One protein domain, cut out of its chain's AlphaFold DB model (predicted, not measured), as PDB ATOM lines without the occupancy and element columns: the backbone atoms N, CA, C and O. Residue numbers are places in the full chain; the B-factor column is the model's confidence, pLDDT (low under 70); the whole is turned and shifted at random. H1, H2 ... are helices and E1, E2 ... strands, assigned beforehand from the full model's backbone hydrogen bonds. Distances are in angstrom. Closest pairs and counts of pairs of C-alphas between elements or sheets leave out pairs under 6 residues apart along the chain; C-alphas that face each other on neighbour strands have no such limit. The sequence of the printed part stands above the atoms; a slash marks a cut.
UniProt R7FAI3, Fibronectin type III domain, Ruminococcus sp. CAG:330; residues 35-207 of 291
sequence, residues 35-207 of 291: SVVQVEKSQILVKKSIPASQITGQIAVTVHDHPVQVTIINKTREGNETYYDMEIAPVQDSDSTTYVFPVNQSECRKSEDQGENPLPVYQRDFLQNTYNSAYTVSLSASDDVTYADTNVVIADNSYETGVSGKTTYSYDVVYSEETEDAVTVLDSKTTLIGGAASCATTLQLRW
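AT A GLANCE: This is residues 35 to 207 of the 291 residues of the protein "Fibronectin type III domain" of Ruminococcus sp. CAG:330 (UniProt R7FAI3). Two twisted sheets, one of six strands and one of four, stand face to face as a sandwich, their strands running nearly along each other. The small helix H1 sits at the E4 edge of the smaller sheet, and the long link of residues 104 to 133 extends, around residues 111 to 119, beyond one end of the strands. The printed part has 173 residues, with one named helix and ten named strands in the order E1 H1 E2 E3 E4 E5 E6 E7 E8 E9 E10, and is mostly strand. The larger sheet, E1 E5 E2 E8 E10 E9, is mixed; the smaller, E4 E3 E6 E7, is antiparallel. The whole is compact, with a radius of gyration of the C-alphas of 16.5 A, and elongated, spanning 51 by 33 by 32 A.

IN THESE COORDINATES: Find C-alpha 35 at (268.605, 223.331, 354.193), where E1, residues 35 to 38, begins. Read on to H1, residues 43 to 47, then E2, 57 to 63, E3, 68 to 75, E4, 80 to 88, and E5, 96 to 103. After the long link come E6, 134 to 142, 24.4 A long, and E7, 145 to 152. E8, 167 to 176, and E9, 183 to 193, are each 29.5 A long; E9 bends by 52 degrees at residue 186. E10, 196 to 206, runs 32.1 A to C-alpha 206 at (285.770, 233.634, 342.657).

HOW THE PARTS SIT: Start at edge strand E1, parallel to E5, with N 37 and O 98 2.8 A apart. E5 is antiparallel to E2: look at N 101 and O 59, 2.7 A. E2 is parallel to E8, with N 60 and O 169 at 2.7 A, and E8 is parallel to E10, with N 170 and O 199 at 2.8 A. E10 and edge strand E9 form a hairpin, with N 189 and O 200 at 2.8 A. In the other sheet, look for the hairpin E3 and E4 at N 72 and O 84, 2.8 A; E3 and E6, antiparallel, at N 136 and O 73, 2.7 A; and the hairpin E6 and E7 at N 137 and O 149, 2.9 A. The facing parts of the two sheets are 10.8 A apart centre to centre. Between E7 and E9 the closest C-alphas, those of Tyr 147 and Val 183, are 6.4 A apart. H1 only grazes the smaller sheet, with residues 43 to 45; every O i to N i+4 pair in it is within hydrogen-bond range.

THE WHOLE: The C-alphas farthest apart are those of Asp 93 and Glu 116, 55.9 A. The printed part has no cut; the links E5 to E6 and E7 to E8 are long. The mean pLDDT of the printed part is 88.0, with residues 53 to 54 and 111 to 119 under 70.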
ATOM      1  N   SER A  35     269.826 223.765 354.874       90.88
ATOM      2  CA  SER A  35     268.605 223.331 354.193       90.88
ATOM      3  C   SER A  35     268.926 222.275 353.137       90.88
ATOM      4  O   SER A  35     269.947 222.352 352.461       90.88
ATOM      5  N   VAL A  36     268.049 221.285 352.949       94.50
ATOM      6  CA  VAL A  36     268.217 220.259 351.906       94.50
ATOM      7  C   VAL A  36     267.057 220.327 350.922       94.50
ATOM      8  O   VAL A  36     265.906 220.111 351.297       94.50
ATOM      9  N   VAL A  37     267.370 220.564 349.649       94.56
ATOM     10  CA  VAL A  37     266.406 220.609 348.546       94.56
ATOM     11  C   VAL A  37     266.590 219.374 347.672       94.56
ATOM     12  O   VAL A  37     267.646 219.154 347.082       94.56
ATOM     13  N   GLN A  38     265.554 218.542 347.579       94.56
ATOM     14  CA  GLN A  38     265.534 217.408 346.653       94.56
ATOM     15  C   GLN A  38     265.099 217.903 345.275       94.56
ATOM     16  O   GLN A  38     263.982 218.395 345.125       94.56
ATOM     17  N   VAL A  39     265.974 217.782 344.279       93.50
ATOM     18  CA  VAL A  39     265.666 218.188 342.907       93.50
ATOM     19  C   VAL A  39     264.837 217.095 342.240       93.50
ATOM     20  O   VAL A  39     265.143 215.902 342.337       93.50
ATOM     21  N   GLU A  40     263.767 217.510 341.566       90.81
ATOM     22  CA  GLU A  40     262.911 216.607 340.800       90.81
ATOM     23  C   GLU A  40     263.707 215.860 339.727       90.81
ATOM     24  O   GLU A  40     264.704 216.349 339.197       90.81
ATOM     25  N   LYS A  41     263.255 214.654 339.373       89.75
ATOM     26  CA  LYS A  41     263.940 213.835 338.365       89.75
ATOM     27  C   LYS A  41     264.041 214.575 337.029       89.75
ATOM     28  O   LYS A  41     263.050 215.122 336.545       89.75
ATOM     29  N   SER A  42     265.202 214.483 336.379       90.62
ATOM     30  CA  SER A  42     265.382 215.010 335.024       90.62
ATOM     31  C   SER A  42     264.368 214.433 334.031       90.62
ATOM     32  O   SER A  42     263.905 213.293 334.149       90.62
ATOM     33  N   GLN A  43     264.087 215.191 332.968       87.19
ATOM     34  CA  GLN A  43     263.227 214.733 331.871       87.19
ATOM     35  C   GLN A  43     263.744 213.436 331.227       87.19
ATOM     36  O   GLN A  43     262.957 212.650 330.704       87.19
ATOM     37  N   ILE A  44     265.055 213.186 331.285       87.00
ATOM     38  CA  ILE A  44     265.682 211.963 330.776       87.00
ATOM     39  C   ILE A  44     265.307 210.764 331.647       87.00
ATOM     40  O   ILE A  44     264.834 209.756 331.119       87.00
ATOM     41  N   LEU A  45     265.431 210.889 332.972       84.75
ATOM     42  CA  LEU A  45     265.036 209.841 333.918       84.75
ATOM     43  C   LEU A  45     263.539 209.519 333.821       84.75
ATOM     44  O   LEU A  45     263.150 208.349 333.879       84.75
ATOM     45  N   VAL A  46     262.705 210.549 333.643       84.06
ATOM     46  CA  VAL A  46     261.254 210.398 333.474       84.06
ATOM     47  C   VAL A  46     260.928 209.684 332.159       84.06
ATOM     48  O   VAL A  46     260.203 208.691 332.172       84.06
ATOM     49  N   LYS A  47     261.499 210.121 331.027       82.25
ATOM     50  CA  LYS A  47     261.260 209.511 329.704       82.25
ATOM     51  C   LYS A  47     261.726 208.061 329.635       82.25
ATOM     52  O   LYS A  47     260.997 207.212 329.127       82.25
ATOM     53  N   LYS A  48     262.910 207.762 330.178       79.00
ATOM     54  CA  LYS A  48     263.454 206.397 330.235       79.00
ATOM     55  C   LYS A  48     262.684 205.496 331.216       79.00
ATOM     56  O   LYS A  48     262.953 204.301 331.262       79.00
ATOM     57  N   SER A  49     261.718 206.040 331.970       79.38
ATOM     58  CA  SER A  49     260.919 205.314 332.969       79.38
ATOM     59  C   SER A  49     261.792 204.527 333.952       79.38
ATOM     60  O   SER A  49     261.459 203.406 334.334       79.38
ATOM     61  N   ILE A  50     262.927 205.112 334.348       74.12
ATOM     62  CA  ILE A  50     263.921 204.438 335.185       74.12
ATOM     63  C   ILE A  50     263.321 204.220 336.586       74.12
ATOM     64  O   ILE A  50     262.958 205.198 337.262       74.12
ATOM     65  N   PRO A  51     263.192 202.961 337.052       70.25
ATOM     66  CA  PRO A  51     262.691 202.659 338.386       70.25
ATOM     67  C   PRO A  51     263.549 203.314 339.469       70.25
ATOM     68  O   PRO A  51     264.760 203.453 339.319       70.25
ATOM     69  N   ALA A  52     262.948 203.651 340.613       71.12
ATOM     70  CA  ALA A  52     263.688 204.234 341.737       71.12
ATOM     71  C   ALA A  52     264.859 203.349 342.212       71.12
ATOM     72  O   ALA A  52     265.862 203.871 342.684       71.12
ATOM     73  N   SER A  53     264.761 202.027 342.029       67.62
ATOM     74  CA  SER A  53     265.827 201.066 342.335       67.62
ATOM     75  C   SER A  53     267.066 201.187 341.438       67.62
ATOM     76  O   SER A  53     268.111 200.670 341.808       67.62
ATOM     77  N   GLN A  54     266.957 201.839 340.275       69.44
ATOM     78  CA  GLN A  54     268.059 202.081 339.331       69.44
ATOM     79  C   GLN A  54     268.630 203.510 339.436       69.44
ATOM     80  O   GLN A  54     269.589 203.855 338.748       69.44
ATOM     81  N   ILE A  55     268.071 204.346 340.319       78.81
ATOM     82  CA  ILE A  55     268.643 205.648 340.692       78.81
ATOM     83  C   ILE A  55     269.665 205.402 341.806       78.81
ATOM     84  O   ILE A  55     269.425 205.645 342.992       78.81
ATOM     85  N   THR A  56     270.796 204.827 341.408       82.25
ATOM     86  CA  THR A  56     271.909 204.481 342.299       82.25
ATOM     87  C   THR A  56     272.903 205.629 342.462       82.25
ATOM     88  O   THR A  56     273.845 205.499 343.235       82.25
ATOM     89  N   GLY A  57     272.706 206.761 341.778       87.94
ATOM     90  CA  GLY A  57     273.584 207.921 341.862       87.94
ATOM     91  C   GLY A  57     272.921 209.149 342.466       87.94
ATOM     92  O   GLY A  57     271.726 209.403 342.289       87.94
ATOM     93  N   GLN A  58     273.729 209.925 343.177       93.88
ATOM     94  CA  GLN A  58     273.338 211.201 343.752       93.88
ATOM     95  C   GLN A  58     274.472 212.207 343.564       93.88
ATOM     96  O   GLN A  58     275.597 211.956 343.987       93.88
ATOM     97  N   ILE A  59     274.170 213.347 342.952       97.31
ATOM     98  CA  ILE A  59     275.064 214.504 342.942       97.31
ATOM     99  C   ILE A  59     274.467 215.527 343.902       97.31
ATOM    100  O   ILE A  59     273.290 215.853 343.797       97.31
ATOM    101  N   ALA A  60     275.239 215.981 344.877       97.38
ATOM    102  CA  ALA A  60     274.844 216.983 345.847       97.38
ATOM    103  C   ALA A  60     275.700 218.236 345.641       97.38
ATOM    104  O   ALA A  60     276.920 218.135 345.559       97.38
ATOM    105  N   VAL A  61     275.070 219.402 345.556       97.81
ATOM    106  CA  VAL A  61     275.764 220.692 345.461       97.81
ATOM    107  C   VAL A  61     275.288 221.561 346.613       97.81
ATOM    108  O   VAL A  61     274.095 221.837 346.721       97.81
ATOM    109  N   THR A  62     276.204 221.951 347.491       97.19
ATOM    110  CA  THR A  62     275.937 222.855 348.611       97.19
ATOM    111  C   THR A  62     276.378 224.261 348.240       97.19
ATOM    112  O   THR A  62     277.525 224.456 347.844       97.19
ATOM    113  N   VAL A  63     275.469 225.222 348.379       94.44
ATOM    114  CA  VAL A  63     275.713 226.658 348.186       94.44
ATOM    115  C   VAL A  63     275.513 227.406 349.500       94.44
ATOM    116  O   VAL A  63     274.630 227.043 350.277       94.44
ATOM    117  N   HIS A  64     276.327 228.433 349.745       91.19
ATOM    118  CA  HIS A  64     276.313 229.218 350.990       91.19
ATOM    119  C   HIS A  64     275.789 230.633 350.745       91.19
ATOM    120  O   HIS A  64     274.666 230.941 351.123       91.19
ATOM    121  N   ASP A  65     276.568 231.465 350.051       87.06
ATOM    122  CA  ASP A  65     276.304 232.910 349.983       87.06
ATOM    123  C   ASP A  65     275.687 233.372 348.653       87.06
ATOM    124  O   ASP A  65     274.894 234.314 348.617       87.06
ATOM    125  N   HIS A  66     276.039 232.711 347.551       90.06
ATOM    126  CA  HIS A  66     275.739 233.178 346.198       90.06
ATOM    127  C   HIS A  66     275.160 232.070 345.312       90.06
ATOM    128  O   HIS A  66     275.328 230.884 345.615       90.06
ATOM    129  N   PRO A  67     274.437 232.438 344.237       91.94
ATOM    130  CA  PRO A  67     273.950 231.468 343.272       91.94
ATOM    131  C   PRO A  67     275.090 230.823 342.474       91.94
ATOM    132  O   PRO A  67     276.178 231.383 342.313       91.94
ATOM    133  N   VAL A  68     274.823 229.625 341.962       94.12
ATOM    134  CA  VAL A  68     275.705 228.912 341.034       94.12
ATOM    135  C   VAL A  68     274.865 228.244 339.953       94.12
ATOM    136  O   VAL A  68     273.847 227.605 340.238       94.12
ATOM    137  N   GLN A  69     275.305 228.360 338.706       95.44
ATOM    138  CA  GLN A  69     274.765 227.584 337.603       95.44
ATOM    139  C   GLN A  69     275.304 226.155 337.693       95.44
ATOM    140  O   GLN A  69     276.516 225.930 337.711       95.44
ATOM    141  N   VAL A  70     274.399 225.180 337.747       97.62
ATOM    142  CA  VAL A  70     274.733 223.755 337.784       97.62
ATOM    143  C   VAL A  70     274.315 223.109 336.477       97.62
ATOM    144  O   VAL A  70     273.126 223.041 336.156       97.62
ATOM    145  N   THR A  71     275.288 222.538 335.773       97.88
ATOM    146  CA  THR A  71     275.046 221.753 334.563       97.88
ATOM    147  C   THR A  71     275.564 220.331 334.767       97.88
ATOM    148  O   THR A  71     276.739 220.110 335.047       97.88
ATOM    149  N   ILE A  72     274.687 219.337 334.615       97.88
ATOM    150  CA  ILE A  72     275.015 217.913 334.754       97.88
ATOM    151  C   ILE A  72     274.722 217.222 333.427       97.88
ATOM    152  O   ILE A  72     273.565 217.107 333.011       97.88
ATOM    153  N   ILE A  73     275.770 216.725 332.775       96.25
ATOM    154  CA  ILE A  73     275.691 216.069 331.466       96.25
ATOM    155  C   ILE A  73     276.216 214.645 331.585       96.25
ATOM    156  O   ILE A  73     277.374 214.450 331.933       96.25
ATOM    157  N   ASN A  74     275.416 213.643 331.229       93.81
ATOM    158  CA  ASN A  74     275.913 212.284 331.040       93.81
ATOM    159  C   ASN A  74     276.587 212.178 329.666       93.81
ATOM    160  O   ASN A  74     275.955 212.400 328.630       93.81
ATOM    161  N   LYS A  75     277.878 211.859 329.653       91.62
ATOM    162  CA  LYS A  75     278.654 211.577 328.445       91.62
ATOM    163  C   LYS A  75     278.530 210.091 328.154       91.62
ATOM    164  O   LYS A  75     279.000 209.275 328.940       91.62
ATOM    165  N   THR A  76     277.900 209.745 327.038       84.50
ATOM    166  CA  THR A  76     277.713 208.355 326.601       84.50
ATOM    167  C   THR A  76     278.336 208.138 325.226       84.50
ATOM    168  O   THR A  76     278.755 209.084 324.553       84.50
ATOM    169  N   ARG A  77     278.337 206.887 324.761       75.19
ATOM    170  CA  ARG A  77     278.713 206.543 323.384       75.19
ATOM    171  C   ARG A  77     277.808 207.198 322.334       75.19
ATOM    172  O   ARG A  77     278.283 207.525 321.250       75.19
ATOM    173  N   GLU A  78     276.515 207.326 322.623       76.75
ATOM    174  CA  GLU A  78     275.506 207.820 321.672       76.75
ATOM    175  C   GLU A  78     275.459 209.352 321.613       76.75
ATOM    176  O   GLU A  78     274.901 209.928 320.679       76.75
ATOM    177  N   GLY A  79     276.088 210.011 322.586       83.06
ATOM    178  CA  GLY A  79     276.185 211.456 322.671       83.06
ATOM    179  C   GLY A  79     276.079 211.963 324.102       83.06
ATOM    180  O   GLY A  79     276.186 211.220 325.081       83.06
ATOM    181  N   ASN A  80     275.869 213.270 324.205       90.50
ATOM    182  CA  ASN A  80     275.743 213.963 325.475       90.50
ATOM    183  C   ASN A  80     274.267 214.108 325.834       90.50
ATOM    184  O   ASN A  80     273.473 214.601 325.036       90.50
ATOM    185  N   GLU A  81     273.924 213.726 327.054       92.50
ATOM    186  CA  GLU A  81     272.584 213.845 327.608       92.50
ATOM    187  C   GLU A  81     272.607 214.853 328.759       92.50
ATOM    188  O   GLU A  81     273.191 214.576 329.804       92.50
ATOM    189  N   THR A  82     271.978 216.016 328.599       95.25
ATOM    190  CA  THR A  82     271.865 217.003 329.687       95.25
ATOM    191  C   THR A  82     270.757 216.586 330.654       95.25
ATOM    192  O   THR A  82     269.583 216.547 330.286       95.25
ATOM    193  N   TYR A  83     271.129 216.258 331.891       95.00
ATOM    194  CA  TYR A  83     270.197 215.876 332.955       95.00
ATOM    195  C   TYR A  83     269.649 217.107 333.667       95.00
ATOM    196  O   TYR A  83     268.441 217.206 333.872       95.00
ATOM    197  N   TYR A  84     270.534 218.034 334.019       96.88
ATOM    198  CA  TYR A  84     270.194 219.249 334.746       96.88
ATOM    199  C   TYR A  84     270.979 220.411 334.155       96.88
ATOM    200  O   TYR A  84     272.139 220.242 333.785       96.88
ATOM    201  N   ASP A  85     270.315 221.552 334.044       96.69
ATOM    202  CA  ASP A  85     270.898 222.827 333.652       96.69
ATOM    203  C   ASP A  85     270.045 223.915 334.301       96.69
ATOM    204  O   ASP A  85     268.937 224.204 333.841       96.69
ATOM    205  N   MET A  86     270.469 224.374 335.474       95.31
ATOM    206  CA  MET A  86     269.698 225.312 336.285       95.31
ATOM    207  C   MET A  86     270.585 226.089 337.250       95.31
ATOM    208  O   MET A  86     271.571 225.563 337.764       95.31
ATOM    209  N   GLU A  87     270.158 227.307 337.556       95.00
ATOM    210  CA  GLU A  87     270.724 228.098 338.636       95.00
ATOM    211  C   GLU A  87     270.131 227.641 339.973       95.00
ATOM    212  O   GLU A  87     268.916 227.448 340.106       95.00
ATOM    213  N   ILE A  88     270.995 227.443 340.966       94.88
ATOM    214  CA  ILE A  88     270.602 227.185 342.352       94.88
ATOM    215  C   ILE A  88     271.103 228.323 343.237       94.88
ATOM    216  O   ILE A  88     272.166 228.883 342.986       94.88
ATOM    217  N   ALA A  89     270.351 228.649 344.283       92.81
ATOM    218  CA  ALA A  89     270.646 229.751 345.192       92.81
ATOM    219  C   ALA A  89     270.399 229.317 346.645       92.81
ATOM    220  O   ALA A  89     269.583 228.423 346.878       92.81
ATOM    221  N   PRO A  90     271.069 229.925 347.635       91.44
ATOM    222  CA  PRO A  90     270.772 229.639 349.032       91.44
ATOM    223  C   PRO A  90     269.316 229.992 349.372       91.44
ATOM    224  O   PRO A  90     268.796 231.045 348.998       91.44
ATOM    225  N   VAL A  91     268.637 229.091 350.082       90.44
ATOM    226  CA  VAL A  91     267.282 229.308 350.600       90.44
ATOM    227  C   VAL A  91     267.337 230.370 351.699       90.44
ATOM    228  O   VAL A  91     268.239 230.354 352.539       90.44
ATOM    229  N   GLN A  92     266.358 231.281 351.710       82.00
ATOM    230  CA  GLN A  92     266.243 232.313 352.745       82.00
ATOM    231  C   GLN A  92     266.270 231.695 354.149       82.00
ATOM    232  O   GLN A  92     265.689 230.635 354.380       82.00
ATOM    233  N   ASP A  93     266.950 232.377 355.070       82.62
ATOM    234  CA  ASP A  93     267.103 231.982 356.476       82.62
ATOM    235  C   ASP A  93     267.881 230.667 356.712       82.62
ATOM    236  O   ASP A  93     267.838 230.109 357.808       82.62
ATOM    237  N   SER A  94     268.624 230.177 355.710       83.25
ATOM    238  CA  SER A  94     269.566 229.057 355.859       83.25
ATOM    239  C   SER A  94     271.020 229.515 355.738       83.25
ATOM    240  O   SER A  94     271.319 230.398 354.939       83.25
ATOM    241  N   ASP A  95     271.921 228.895 356.506       86.19
ATOM    242  CA  ASP A  95     273.369 229.168 356.414       86.19
ATOM    243  C   ASP A  95     273.963 228.589 355.123       86.19
ATOM    244  O   ASP A  95     274.967 229.057 354.603       86.19
ATOM    245  N   SER A  96     273.357 227.510 354.637       91.56
ATOM    246  CA  SER A  96     273.714 226.846 353.391       91.56
ATOM    247  C   SER A  96     272.531 226.034 352.889       91.56
ATOM    248  O   SER A  96     271.657 225.618 353.655       91.56
ATOM    249  N   THR A  97     272.498 225.769 351.589       95.12
ATOM    250  CA  THR A  97     271.501 224.898 350.972       95.12
ATOM    251  C   THR A  97     272.173 223.823 350.136       95.12
ATOM    252  O   THR A  97     272.894 224.120 349.189       95.12
ATOM    253  N   THR A  98     271.891 222.560 350.449       97.00
ATOM    254  CA  THR A  98     272.312 221.406 349.653       97.00
ATOM    255  C   THR A  98     271.207 220.996 348.686       97.00
ATOM    256  O   THR A  98     270.157 220.497 349.094       97.00
ATOM    257  N   TYR A  99     271.476 221.136 347.393       97.06
ATOM    258  CA  TYR A  99     270.645 220.628 346.310       97.06
ATOM    259  C   TYR A  99     271.062 219.210 345.945       97.06
ATOM    260  O   TYR A  99     272.235 218.936 345.700       97.06
ATOM    261  N   VAL A 100     270.097 218.298 345.906       97.00
ATOM    262  CA  VAL A 100     270.318 216.876 345.650       97.00
ATOM    263  C   VAL A 100     269.728 216.484 344.301       97.00
ATOM    264  O   VAL A 100     268.511 216.419 344.146       97.00
ATOM    265  N   PHE A 101     270.600 216.157 343.352       96.12
ATOM    266  CA  PHE A 101     270.283 215.758 341.986       96.12
ATOM    267  C   PHE A 101     270.332 214.229 341.846       96.12
ATOM    268  O   PHE A 101     271.411 213.626 341.928       96.12
ATOM    269  N   PRO A 102     269.188 213.556 341.629       94.50
ATOM    270  CA  PRO A 102     269.177 212.123 341.372       94.50
ATOM    271  C   PRO A 102     269.699 211.821 339.962       94.50
ATOM    272  O   PRO A 102     269.284 212.455 338.990       94.50
ATOM    273  N   VAL A 103     270.558 210.809 339.840       93.69
ATOM    274  CA  VAL A 103     271.077 210.303 338.560       93.69
ATOM    275  C   VAL A 103     271.105 208.770 338.557       93.69
ATOM    276  O   VAL A 103     271.090 208.125 339.608       93.69
ATOM    277  N   ASN A 104     271.090 208.152 337.378       91.38
ATOM    278  CA  ASN A 104     271.211 206.697 337.238       91.38
ATOM    279  C   ASN A 104     272.677 206.261 337.144       91.38
ATOM    280  O   ASN A 104     273.570 207.081 336.918       91.38
ATOM    281  N   GLN A 105     272.905 204.956 337.290       90.81
ATOM    282  CA  GLN A 105     274.220 204.341 337.102       90.81
ATOM    283  C   GLN A 105     274.855 204.691 335.755       90.81
ATOM    284  O   GLN A 105     274.156 204.814 334.741       90.81
ATOM    285  N   SER A 106     276.181 204.810 335.770       91.50
ATOM    286  CA  SER A 106     276.996 204.853 334.567       91.50
ATOM    287  C   SER A 106     276.972 203.493 333.873       91.50
ATOM    288  O   SER A 106     276.844 202.444 334.507       91.50
ATOM    289  N   GLU A 107     277.126 203.497 332.558       88.50
ATOM    290  CA  GLU A 107     277.180 202.284 331.759       88.50
ATOM    291  C   GLU A 107     278.545 201.596 331.949       88.50
ATOM    292  O   GLU A 107     279.614 202.143 331.659       88.50
ATOM    293  N   CYS A 108     278.516 200.383 332.508       83.69
ATOM    294  CA  CYS A 108     279.710 199.562 332.673       83.69
ATOM    295  C   CYS A 108     280.126 198.979 331.318       83.69
ATOM    296  O   CYS A 108     279.302 198.437 330.575       83.69
ATOM    297  N   ARG A 109     281.423 199.043 331.006       80.06
ATOM    298  CA  ARG A 109     281.973 198.486 329.770       80.06
ATOM    299  C   ARG A 109     281.812 196.966 329.763       80.06
ATOM    300  O   ARG A 109     282.207 196.298 330.720       80.06
ATOM    301  N   LYS A 110     281.290 196.402 328.670       74.62
ATOM    302  CA  LYS A 110     281.178 194.946 328.499       74.62
ATOM    303  C   LYS A 110     282.387 194.406 327.737       74.62
ATOM    304  O   LYS A 110     283.020 195.111 326.953       74.62
ATOM    305  N   SER A 111     282.712 193.128 327.940       63.22
ATOM    306  CA  SER A 111     283.836 192.456 327.262       63.22
ATOM    307  C   SER A 111     283.715 192.446 325.733       63.22
ATOM    308  O   SER A 111     284.719 192.326 325.039       63.22
ATOM    309  N   GLU A 112     282.496 192.589 325.214       63.16
ATOM    310  CA  GLU A 112     282.160 192.614 323.785       63.16
ATOM    311  C   GLU A 112     282.401 193.996 323.137       63.16
ATOM    312  O   GLU A 112     282.498 194.097 321.917       63.16
ATOM    313  N   ASP A 113     282.592 195.054 323.939       61.03
ATOM    314  CA  ASP A 113     282.795 196.446 323.496       61.03
ATOM    315  C   ASP A 113     284.274 196.769 323.160       61.03
ATOM    316  O   ASP A 113     284.745 197.897 323.332       61.03
ATOM    317  N   GLN A 114     285.058 195.779 322.716       57.28
ATOM    318  CA  GLN A 114     286.476 195.941 322.334       57.28
ATOM    319  C   GLN A 114     286.693 196.198 320.824       57.28
ATOM    320  O   GLN A 114     287.801 196.023 320.323       57.28
ATOM    321  N   GLY A 115     285.646 196.590 320.089       60.91
ATOM    322  CA  GLY A 115     285.695 196.866 318.644       60.91
ATOM    323  C   GLY A 115     286.478 198.129 318.232       60.91
ATOM    324  O   GLY A 115     286.849 198.945 319.069       60.91
ATOM    325  N   GLU A 116     286.687 198.283 316.914       52.91
ATOM    326  CA  GLU A 116     287.685 199.123 316.204       52.91
ATOM    327  C   GLU A 116     287.764 200.637 316.513       52.91
ATOM    328  O   GLU A 116     288.665 201.295 315.995       52.91
ATOM    329  N   ASN A 117     286.895 201.218 317.347       58.00
ATOM    330  CA  ASN A 117     286.906 202.660 317.629       58.00
ATOM    331  C   ASN A 117     287.266 202.917 319.105       58.00
ATOM    332  O   ASN A 117     286.596 202.354 319.974       58.00
ATOM    333  N   PRO A 118     288.287 203.738 319.435       62.19
ATOM    334  CA  PRO A 118     288.631 204.020 320.825       62.19
ATOM    335  C   PRO A 118     287.468 204.738 321.519       62.19
ATOM    336  O   PRO A 118     287.161 205.893 321.235       62.19
ATOM    337  N   LEU A 119     286.798 204.016 322.415       64.94
ATOM    338  CA  LEU A 119     285.719 204.542 323.246       64.94
ATOM    339  C   LEU A 119     286.305 205.384 324.390       64.94
ATOM    340  O   LEU A 119     287.388 205.046 324.879       64.94
ATOM    341  N   PRO A 120     285.610 206.440 324.855       72.69
ATOM    342  CA  PRO A 120     285.974 207.079 326.111       72.69
ATOM    343  C   PRO A 120     285.880 206.041 327.234       72.69
ATOM    344  O   PRO A 120     284.900 205.301 327.336       72.69
ATOM    345  N   VAL A 121     286.937 205.955 328.040       85.88
ATOM    346  CA  VAL A 121     287.026 205.027 329.168       85.88
ATOM    347  C   VAL A 121     287.137 205.843 330.439       85.88
ATOM    348  O   VAL A 121     288.057 206.647 330.588       85.88
ATOM    349  N   TYR A 122     286.211 205.597 331.355       89.00
ATOM    350  CA  TYR A 122     286.171 206.215 332.667       89.00
ATOM    351  C   TYR A 122     286.497 205.177 333.734       89.00
ATOM    352  O   TYR A 122     286.058 204.022 333.670       89.00
ATOM    353  N   GLN A 123     287.290 205.592 334.715       87.75
ATOM    354  CA  GLN A 123     287.726 204.745 335.815       87.75
ATOM    355  C   GLN A 123     287.869 205.584 337.084       87.75
ATOM    356  O   GLN A 123     288.237 206.762 337.037       87.75
ATOM    357  N   ARG A 124     287.569 204.959 338.222       91.25
ATOM    358  CA  ARG A 124     287.758 205.520 339.560       91.25
ATOM    359  C   ARG A 124     288.452 204.490 340.431       91.25
ATOM    360  O   ARG A 124     288.152 203.306 340.328       91.25
ATOM    361  N   ASP A 125     289.319 204.948 341.325       88.75
ATOM    362  CA  ASP A 125     290.151 204.065 342.153       88.75
ATOM    363  C   ASP A 125     289.340 203.173 343.106       88.75
ATOM    364  O   ASP A 125     289.803 202.114 343.519       88.75
ATOM    365  N   PHE A 126     288.117 203.587 343.454       87.06
ATOM    366  CA  PHE A 126     287.202 202.814 344.298       87.06
ATOM    367  C   PHE A 126     286.328 201.817 343.518       87.06
ATOM    368  O   PHE A 126     285.533 201.109 344.136       87.06
ATOM    369  N   LEU A 127     286.450 201.768 342.187       89.19
ATOM    370  CA  LEU A 127     285.694 200.878 341.305       89.19
ATOM    371  C   LEU A 127     286.616 199.823 340.694       89.19
ATOM    372  O   LEU A 127     287.776 200.090 340.382       89.19
ATOM    373  N   GLN A 128     286.091 198.612 340.517       87.69
ATOM    374  CA  GLN A 128     286.851 197.502 339.934       87.69
ATOM    375  C   GLN A 128     286.699 197.433 338.414       87.69
ATOM    376  O   GLN A 128     287.584 196.908 337.737       87.69
ATOM    377  N   ASN A 129     285.594 197.953 337.872       88.50
ATOM    378  CA  ASN A 129     285.322 197.920 336.443       88.50
ATOM    379  C   ASN A 129     285.608 199.262 335.766       88.50
ATOM    380  O   ASN A 129     285.789 200.306 336.395       88.50
ATOM    381  N   THR A 130     285.633 199.216 334.436       89.50
ATOM    382  CA  THR A 130     285.734 200.404 333.583       89.50
ATOM    383  C   THR A 130     284.373 200.742 332.998       89.50
ATOM    384  O   THR A 130     283.565 199.852 332.733       89.50
ATOM    385  N   TYR A 131     284.134 202.028 332.779       90.94
ATOM    386  CA  TYR A 131     282.851 202.550 332.328       90.94
ATOM    387  C   TYR A 131     283.009 203.235 330.974       90.94
ATOM    388  O   TYR A 131     284.054 203.816 330.679       90.94
ATOM    389  N   ASN A 132     281.975 203.146 330.140       89.88
ATOM    390  CA  ASN A 132     281.891 203.839 328.848       89.88
ATOM    391  C   ASN A 132     280.989 205.087 328.924       89.88
ATOM    392  O   ASN A 132     280.843 205.800 327.930       89.88
ATOM    393  N   SER A 133     280.414 205.359 330.102       91.31
ATOM    394  CA  SER A 133     279.723 206.604 330.397       91.31
ATOM    395  C   SER A 133     280.145 207.196 331.741       91.31
ATOM    396  O   SER A 133     280.432 206.485 332.707       91.31
ATOM    397  N   ALA A 134     280.151 208.520 331.813       94.56
ATOM    398  CA  ALA A 134     280.364 209.266 333.045       94.56
ATOM    399  C   ALA A 134     279.645 210.604 332.964       94.56
ATOM    400  O   ALA A 134     279.407 211.143 331.882       94.56
ATOM    401  N   TYR A 135     279.326 211.161 334.120       96.19
ATOM    402  CA  TYR A 135     278.786 212.500 334.203       96.19
ATOM    403  C   TYR A 135     279.919 213.525 334.152       96.19
ATOM    404  O   TYR A 135     281.015 213.325 334.677       96.19
ATOM    405  N   THR A 136     279.632 214.636 333.491       96.81
ATOM    406  CA  THR A 136     280.330 215.900 333.659       96.81
ATOM    407  C   THR A 136     279.459 216.787 334.531       96.81
ATOM    408  O   THR A 136     278.312 217.052 334.162       96.81
ATOM    409  N   VAL A 137     279.987 217.210 335.676       97.81
ATOM    410  CA  VAL A 137     279.350 218.189 336.563       97.81
ATOM    411  C   VAL A 137     280.097 219.499 336.412       97.81
ATOM    412  O   VAL A 137     281.275 219.574 336.761       97.81
ATOM    413  N   SER A 138     279.410 220.508 335.891       97.25
ATOM    414  CA  SER A 138     279.922 221.867 335.774       97.25
ATOM    415  C   SER A 138     279.225 222.779 336.774       97.25
ATOM    416  O   SER A 138     278.003 222.719 336.918       97.25
ATOM    417  N   LEU A 139     280.016 223.598 337.461       96.50
ATOM    418  CA  LEU A 139     279.567 224.580 338.442       96.50
ATOM    419  C   LEU A 139     280.132 225.937 338.034       96.50
ATOM    420  O   LEU A 139     281.356 226.103 338.036       96.50
ATOM    421  N   SER A 140     279.257 226.874 337.681       92.62
ATOM    422  CA  SER A 140     279.654 228.181 337.158       92.62
ATOM    423  C   SER A 140     279.077 229.320 337.990       92.62
ATOM    424  O   SER A 140     277.870 229.372 338.212       92.62
ATOM    425  N   ALA A 141     279.933 230.227 338.460       89.12
ATOM    426  CA  ALA A 141     279.501 231.456 339.136       89.12
ATOM    427  C   ALA A 141     279.296 232.615 338.143       89.12
ATOM    428  O   ALA A 141     278.482 233.498 338.385       89.12
ATOM    429  N   SER A 142     280.030 232.593 337.029       81.75
ATOM    430  CA  SER A 142     279.915 233.497 335.881       81.75
ATOM    431  C   SER A 142     280.526 232.818 334.646       81.75
ATOM    432  O   SER A 142     281.056 231.706 334.760       81.75
ATOM    433  N   ASP A 143     280.485 233.469 333.481       74.06
ATOM    434  CA  ASP A 143     281.014 232.921 332.220       74.06
ATOM    435  C   ASP A 143     282.493 232.502 332.324       74.06
ATOM    436  O   ASP A 143     282.895 231.453 331.814       74.06
ATOM    437  N   ASP A 144     283.287 233.269 333.072       74.62
ATOM    438  CA  ASP A 144     284.729 233.049 333.229       74.62
ATOM    439  C   ASP A 144     285.079 232.130 334.410       74.62
ATOM    440  O   ASP A 144     286.216 231.671 334.550       74.62
ATOM    441  N   VAL A 145     284.116 231.876 335.300       83.81
ATOM    442  CA  VAL A 145     284.316 231.129 336.545       83.81
ATOM    443  C   VAL A 145     283.551 229.821 336.466       83.81
ATOM    444  O   VAL A 145     282.417 229.731 336.922       83.81
ATOM    445  N   THR A 146     284.190 228.795 335.896       91.31
ATOM    446  CA  THR A 146     283.599 227.460 335.731       91.31
ATOM    447  C   THR A 146     284.529 226.362 336.243       91.31
ATOM    448  O   THR A 146     285.646 226.189 335.758       91.31
ATOM    449  N   TYR A 147     284.040 225.565 337.191       95.81
ATOM    450  CA  TYR A 147     284.620 224.273 337.549       95.81
ATOM    451  C   TYR A 147     283.947 223.162 336.741       95.81
ATOM    452  O   TYR A 147     282.735 223.203 336.549       95.81
ATOM    453  N   ALA A 148     284.702 222.144 336.318       96.31
ATOM    454  CA  ALA A 148     284.149 220.958 335.669       96.31
ATOM    455  C   ALA A 148     284.815 219.667 336.174       96.31
ATOM    456  O   ALA A 148     286.006 219.441 335.948       96.31
ATOM    457  N   ASP A 149     284.032 218.784 336.796       96.50
ATOM    458  CA  ASP A 149     284.424 217.401 337.076       96.50
ATOM    459  C   ASP A 149     283.914 216.502 335.947       96.50
ATOM    460  O   ASP A 149     282.715 216.274 335.809       96.50
ATOM    461  N   THR A 150     284.830 216.016 335.111       94.56
ATOM    462  CA  THR A 150     284.514 215.240 333.899       94.56
ATOM    463  C   THR A 150     284.536 213.724 334.112       94.56
ATOM    464  O   THR A 150     284.256 212.978 333.174       94.56
ATOM    465  N   ASN A 151     284.877 213.256 335.320       93.88
ATOM    466  CA  ASN A 151     285.048 211.836 335.634       93.88
ATOM    467  C   ASN A 151     284.156 211.408 336.814       93.88
ATOM    468  O   ASN A 151     284.593 210.724 337.748       93.88
ATOM    469  N   VAL A 152     282.886 211.819 336.773       95.81
ATOM    470  CA  VAL A 152     281.869 211.446 337.762       95.81
ATOM    471  C   VAL A 152     281.227 210.126 337.345       95.81
ATOM    472  O   VAL A 152     280.325 210.084 336.509       95.81
ATOM    473  N   VAL A 153     281.711 209.020 337.908       94.94
ATOM    474  CA  VAL A 153     281.244 207.669 337.572       94.94
ATOM    475  C   VAL A 153     280.320 207.165 338.669       94.94
ATOM    476  O   VAL A 153     280.726 207.038 339.824       94.94
ATOM    477  N   ILE A 154     279.079 206.853 338.303       94.25
ATOM    478  CA  ILE A 154     278.096 206.283 339.224       94.25
ATOM    479  C   ILE A 154     278.161 204.765 339.114       94.25
ATOM    480  O   ILE A 154     277.904 204.221 338.041       94.25
ATOM    481  N   ALA A 155     278.480 204.089 340.218       91.44
ATOM    482  CA  ALA A 155     278.632 202.641 340.225       91.44
ATOM    483  C   ALA A 155     277.357 201.928 339.752       91.44
ATOM    484  O   ALA A 155     276.239 202.249 340.179       91.44
ATOM    485  N   ASP A 156     277.543 200.920 338.904       89.44
ATOM    486  CA  ASP A 156     276.512 199.930 338.625       89.44
ATOM    487  C   ASP A 156     276.662 198.780 339.622       89.44
ATOM    488  O   ASP A 156     277.536 197.921 339.487       89.44
ATOM    489  N   ASN A 157     275.791 198.751 340.630       85.88
ATOM    490  CA  ASN A 157     275.823 197.747 341.699       85.88
ATOM    491  C   ASN A 157     275.610 196.309 341.184       85.88
ATOM    492  O   ASN A 157     275.825 195.353 341.925       85.88
ATOM    493  N   SER A 158     275.184 196.130 339.928       84.31
ATOM    494  CA  SER A 158     275.080 194.809 339.293       84.31
ATOM    495  C   SER A 158     276.447 194.256 338.877       84.31
ATOM    496  O   SER A 158     276.603 193.041 338.758       84.31
ATOM    497  N   TYR A 159     277.422 195.139 338.643       83.56
ATOM    498  CA  TYR A 159     278.773 194.807 338.178       83.56
ATOM    499  C   TYR A 159     279.854 195.115 339.223       83.56
ATOM    500  O   TYR A 159     280.920 194.498 339.206       83.56
ATOM    501  N   GLU A 160     279.590 196.023 340.164       87.81
ATOM    502  CA  GLU A 160     280.495 196.350 341.266       87.81
ATOM    503  C   GLU A 160     280.178 195.527 342.512       87.81
ATOM    504  O   GLU A 160     279.147 195.690 343.151       87.81
ATOM    505  N   THR A 161     281.109 194.667 342.917       83.06
ATOM    506  CA  THR A 161     280.967 193.872 344.150       83.06
ATOM    507  C   THR A 161     281.341 194.654 345.410       83.06
ATOM    508  O   THR A 161     280.942 194.279 346.511       83.06
ATOM    509  N   GLY A 162     282.111 195.737 345.255       82.94
ATOM    510  CA  GLY A 162     282.568 196.599 346.350       82.94
ATOM    511  C   GLY A 162     281.602 197.731 346.707       82.94
ATOM    512  O   GLY A 162     281.777 198.362 347.747       82.94
ATOM    513  N   VAL A 163     280.587 197.977 345.871       86.19
ATOM    514  CA  VAL A 163     279.604 199.052 346.040       86.19
ATOM    515  C   VAL A 163     278.207 198.439 346.052       86.19
ATOM    516  O   VAL A 163     277.803 197.761 345.116       86.19
ATOM    517  N   SER A 164     277.468 198.650 347.135       80.56
ATOM    518  CA  SER A 164     276.133 198.077 347.350       80.56
ATOM    519  C   SER A 164     275.069 199.129 347.680       80.56
ATOM    520  O   SER A 164     273.890 198.797 347.806       80.56
ATOM    521  N   GLY A 165     275.468 200.401 347.790       80.81
ATOM    522  CA  GLY A 165     274.599 201.544 348.070       80.81
ATOM    523  C   GLY A 165     274.545 202.557 346.928       80.81
ATOM    524  O   GLY A 165     274.884 202.250 345.786       80.81
ATOM    525  N   LYS A 166     274.108 203.782 347.240       87.00
ATOM    526  CA  LYS A 166     274.203 204.891 346.289       87.00
ATOM    527  C   LYS A 166     275.649 205.364 346.171       87.00
ATOM    528  O   LYS A 166     276.338 205.488 347.182       87.00
ATOM    529  N   THR A 167     276.072 205.686 344.955       93.62
ATOM    530  CA  THR A 167     277.288 206.467 344.723       93.62
ATOM    531  C   THR A 167     276.943 207.945 344.840       93.62
ATOM    532  O   THR A 167     276.071 208.430 344.118       93.62
ATOM    533  N   THR A 168     277.606 208.651 345.753       95.25
ATOM    534  CA  THR A 168     277.353 210.070 346.018       95.25
ATOM    535  C   THR A 168     278.563 210.912 345.641       95.25
ATOM    536  O   THR A 168     279.683 210.603 346.043       95.25
ATOM    537  N   TYR A 169     278.338 211.978 344.884       97.38
ATOM    538  CA  TYR A 169     279.312 213.037 344.644       97.38
ATOM    539  C   TYR A 169     278.786 214.316 345.279       97.38
ATOM    540  O   TYR A 169     277.672 214.721 344.971       97.38
ATOM    541  N   SER A 170     279.559 214.928 346.163       97.25
ATOM    542  CA  SER A 170     279.185 216.140 346.885       97.25
ATOM    543  C   SER A 170     280.168 217.253 346.564       97.25
ATOM    544  O   SER A 170     281.375 217.065 346.710       97.25
ATOM    545  N   TYR A 171     279.649 218.408 346.174       98.06
ATOM    546  CA  TYR A 171     280.415 219.618 345.917       98.06
ATOM    547  C   TYR A 171     279.981 220.684 346.916       98.06
ATOM    548  O   TYR A 171     278.809 221.050 346.947       98.06
ATOM    549  N   ASP A 172     280.906 221.144 347.749       97.25
ATOM    550  CA  ASP A 172     280.688 222.257 348.669       97.25
ATOM    551  C   ASP A 172     281.264 223.528 348.045       97.25
ATOM    552  O   ASP A 172     282.470 223.599 347.808       97.25
ATOM    553  N   VAL A 173     280.399 224.479 347.692       96.44
ATOM    554  CA  VAL A 173     280.751 225.664 346.903       96.44
ATOM    555  C   VAL A 173     280.786 226.885 347.809       96.44
ATOM    556  O   VAL A 173     279.747 227.412 348.203       96.44
ATOM    557  N   VAL A 174     281.996 227.344 348.111       94.19
ATOM    558  CA  VAL A 174     282.244 228.598 348.826       94.19
ATOM    559  C   VAL A 174     282.759 229.663 347.867       94.19
ATOM    560  O   VAL A 174     283.254 229.358 346.781       94.19
ATOM    561  N   TYR A 175     282.671 230.921 348.283       92.00
ATOM    562  CA  TYR A 175     283.021 232.060 347.447       92.00
ATOM    563  C   TYR A 175     284.158 232.885 348.046       92.00
ATOM    564  O   TYR A 175     284.376 232.895 349.257       92.00
ATOM    565  N   SER A 176     284.902 233.579 347.187       88.00
ATOM    566  CA  SER A 176     285.877 234.587 347.603       88.00
ATOM    567  C   SER A 176     285.930 235.734 346.603       88.00
ATOM    568  O   SER A 176     286.020 235.510 345.398       88.00
ATOM    569  N   GLU A 177     285.903 236.965 347.107       82.06
ATOM    570  CA  GLU A 177     286.138 238.173 346.306       82.06
ATOM    571  C   GLU A 177     287.629 238.534 346.213       82.06
ATOM    572  O   GLU A 177     288.010 239.385 345.416       82.06
ATOM    573  N   GLU A 178     288.475 237.917 347.044       73.88
ATOM    574  CA  GLU A 178     289.893 238.278 347.190       73.88
ATOM    575  C   GLU A 178     290.828 237.396 346.348       73.88
ATOM    576  O   GLU A 178     292.027 237.659 346.273       73.88
ATOM    577  N   THR A 179     290.308 236.325 345.741       77.12
ATOM    578  CA  THR A 179     291.107 235.398 344.930       77.12
ATOM    579  C   THR A 179     291.248 235.893 343.490       77.12
ATOM    580  O   THR A 179     290.269 236.300 342.865       77.12
ATOM    581  N   GLU A 180     292.465 235.820 342.946       74.56
ATOM    582  CA  GLU A 180     292.715 236.026 341.511       74.56
ATOM    583  C   GLU A 180     292.305 234.796 340.690       74.56
ATOM    584  O   GLU A 180     291.805 234.930 339.572       74.56
ATOM    585  N   ASP A 181     292.476 233.595 341.255       82.56
ATOM    586  CA  ASP A 181     292.103 232.347 340.597       82.56
ATOM    587  C   ASP A 181     290.581 232.239 340.506       82.56
ATOM    588  O   ASP A 181     289.875 232.353 341.509       82.56
ATOM    589  N   ALA A 182     290.078 231.955 339.302       86.31
ATOM    590  CA  ALA A 182     288.652 231.761 339.060       86.31
ATOM    591  C   ALA A 182     288.076 230.612 339.907       86.31
ATOM    592  O   ALA A 182     286.978 230.724 340.449       86.31
ATOM    593  N   VAL A 183     288.824 229.514 340.038       93.50
ATOM    594  CA  VAL A 183     288.417 228.318 340.780       93.50
ATOM    595  C   VAL A 183     289.611 227.748 341.533       93.50
ATOM    596  O   VAL A 183     290.658 227.487 340.943       93.50
ATOM    597  N   THR A 184     289.420 227.436 342.811       94.12
ATOM    598  CA  THR A 184     290.398 226.720 343.634       94.12
ATOM    599  C   THR A 184     289.742 225.507 344.288       94.12
ATOM    600  O   THR A 184     288.711 225.617 344.948       94.12
ATOM    601  N   VAL A 185     290.345 224.326 344.141       95.88
ATOM    602  CA  VAL A 185     289.922 223.129 344.884       95.88
ATOM    603  C   VAL A 185     290.599 223.157 346.254       95.88
ATOM    604  O   VAL A 185     291.819 223.042 346.335       95.88
ATOM    605  N   LEU A 186     289.816 223.325 347.321       95.00
ATOM    606  CA  LEU A 186     290.330 223.448 348.690       95.00
ATOM    607  C   LEU A 186     290.594 222.088 349.338       95.00
ATOM    608  O   LEU A 186     291.615 221.891 349.993       95.00
ATOM    609  N   ASP A 187     289.664 221.153 349.158       94.69
ATOM    610  CA  ASP A 187     289.762 219.799 349.692       94.69
ATOM    611  C   ASP A 187     289.056 218.818 348.760       94.69
ATOM    612  O   ASP A 187     288.074 219.156 348.096       94.69
ATOM    613  N   SER A 188     289.548 217.586 348.718       94.00
ATOM    614  CA  SER A 188     288.864 216.500 348.028       94.00
ATOM    615  C   SER A 188     289.123 215.179 348.735       94.00
ATOM    616  O   SER A 188     290.255 214.830 349.080       94.00
ATOM    617  N   LYS A 189     288.056 214.417 348.957       93.94
ATOM    618  CA  LYS A 189     288.104 213.169 349.706       93.94
ATOM    619  C   LYS A 189     287.178 212.137 349.097       93.94
ATOM    620  O   LYS A 189     285.996 212.378 348.880       93.94
ATOM    621  N   THR A 190     287.710 210.938 348.901       92.88
ATOM    622  CA  THR A 190     286.927 209.768 348.501       92.88
ATOM    623  C   THR A 190     286.868 208.774 349.649       92.88
ATOM    624  O   THR A 190     287.871 208.505 350.309       92.88
ATOM    625  N   THR A 191     285.684 208.223 349.901       91.50
ATOM    626  CA  THR A 191     285.458 207.201 350.923       91.50
ATOM    627  C   THR A 191     284.586 206.081 350.370       91.50
ATOM    628  O   THR A 191     283.647 206.324 349.616       91.50
ATOM    629  N   LEU A 192     284.904 204.849 350.763       89.31
ATOM    630  CA  LEU A 192     284.090 203.669 350.510       89.31
ATOM    631  C   LEU A 192     283.933 202.932 351.839       89.31
ATOM    632  O   LEU A 192     284.855 202.260 352.297       89.31
ATOM    633  N   ILE A 193     282.787 203.113 352.495       85.38
ATOM    634  CA  ILE A 193     282.519 202.535 353.818       85.38
ATOM    635  C   ILE A 193     281.214 201.754 353.737       85.38
ATOM    636  O   ILE A 193     280.183 202.290 353.342       85.38
ATOM    637  N   GLY A 194     281.261 200.466 354.086       81.94
ATOM    638  CA  GLY A 194     280.071 199.608 354.080       81.94
ATOM    639  C   GLY A 194     279.394 199.478 352.710       81.94
ATOM    640  O   GLY A 194     278.189 199.254 352.660       81.94
ATOM    641  N   GLY A 195     280.141 199.649 351.611       84.88
ATOM    642  CA  GLY A 195     279.617 199.589 350.243       84.88
ATOM    643  C   GLY A 195     278.945 200.874 349.742       84.88
ATOM    644  O   GLY A 195     278.444 200.889 348.620       84.88
ATOM    645  N   ALA A 196     278.938 201.956 350.525       87.06
ATOM    646  CA  ALA A 196     278.535 203.281 350.061       87.06
ATOM    647  C   ALA A 196     279.769 204.064 349.593       87.06
ATOM    648  O   ALA A 196     280.679 204.325 350.385       87.06
ATOM    649  N   ALA A 197     279.804 204.416 348.307       91.94
ATOM    650  CA  ALA A 197     280.858 205.235 347.721       91.94
ATOM    651  C   ALA A 197     280.478 206.718 347.820       91.94
ATOM    652  O   ALA A 197     279.400 207.113 347.372       91.94
ATOM    653  N   SER A 198     281.363 207.540 348.383       93.88
ATOM    654  CA  SER A 198     281.170 208.986 348.496       93.88
ATOM    655  C   SER A 198     282.434 209.738 348.097       93.88
ATOM    656  O   SER A 198     283.498 209.512 348.677       93.88
ATOM    657  N   CYS A 199     282.302 210.658 347.147       94.50
ATOM    658  CA  CYS A 199     283.328 211.616 346.749       94.50
ATOM    659  C   CYS A 199     282.878 213.006 347.196       94.50
ATOM    660  O   CYS A 199     281.804 213.439 346.804       94.50
ATOM    661  N   ALA A 200     283.663 213.688 348.019       96.44
ATOM    662  CA  ALA A 200     283.385 215.047 348.463       96.44
ATOM    663  C   ALA A 200     284.495 215.975 347.975       96.44
ATOM    664  O   ALA A 200     285.671 215.646 348.131       96.44
ATOM    665  N   THR A 201     284.121 217.120 347.420       97.06
ATOM    666  CA  THR A 201     285.041 218.149 346.939       97.06
ATOM    667  C   THR A 201     284.579 219.497 347.470       97.06
ATOM    668  O   THR A 201     283.415 219.848 347.318       97.06
ATOM    669  N   THR A 202     285.484 220.252 348.083       97.44
ATOM    670  CA  THR A 202     285.237 221.640 348.491       97.44
ATOM    671  C   THR A 202     285.905 222.566 347.486       97.44
ATOM    672  O   THR A 202     287.100 222.433 347.210       97.44
ATOM    673  N   LEU A 203     285.129 223.485 346.930       95.88
ATOM    674  CA  LEU A 203     285.530 224.412 345.883       95.88
ATOM    675  C   LEU A 203     285.387 225.837 346.397       95.88
ATOM    676  O   LEU A 203     284.352 226.187 346.953       95.88
ATOM    677  N   GLN A 204     286.398 226.659 346.152       94.94
ATOM    678  CA  GLN A 204     286.287 228.104 346.235       94.94
ATOM    679  C   GLN A 204     286.156 228.662 344.823       94.94
ATOM    680  O   GLN A 204     287.069 228.520 344.010       94.94
ATOM    681  N   LEU A 205     285.013 229.274 344.535       93.38
ATOM    682  CA  LEU A 205     284.795 230.030 343.309       93.38
ATOM    683  C   LEU A 205     285.075 231.504 343.578       93.38
ATOM    684  O   LEU A 205     284.720 232.042 344.632       93.38
ATOM    685  N   ARG A 206     285.691 232.181 342.613       89.88
ATOM    686  CA  ARG A 206     285.770 233.634 342.657       89.88
ATOM    687  C   ARG A 206     284.370 234.212 342.500       89.88
ATOM    688  O   ARG A 206     283.678 233.897 341.533       89.88
ATOM    689  N   TRP A 207     283.966 235.074 343.426       85.06
ATOM    690  CA  TRP A 207     282.736 235.836 343.273       85.06
ATOM    691  C   TRP A 207     283.030 237.158 342.581       85.06
ATOM    692  O   TRP A 207     283.578 238.090 343.169       85.06
TER     693      TRP A 207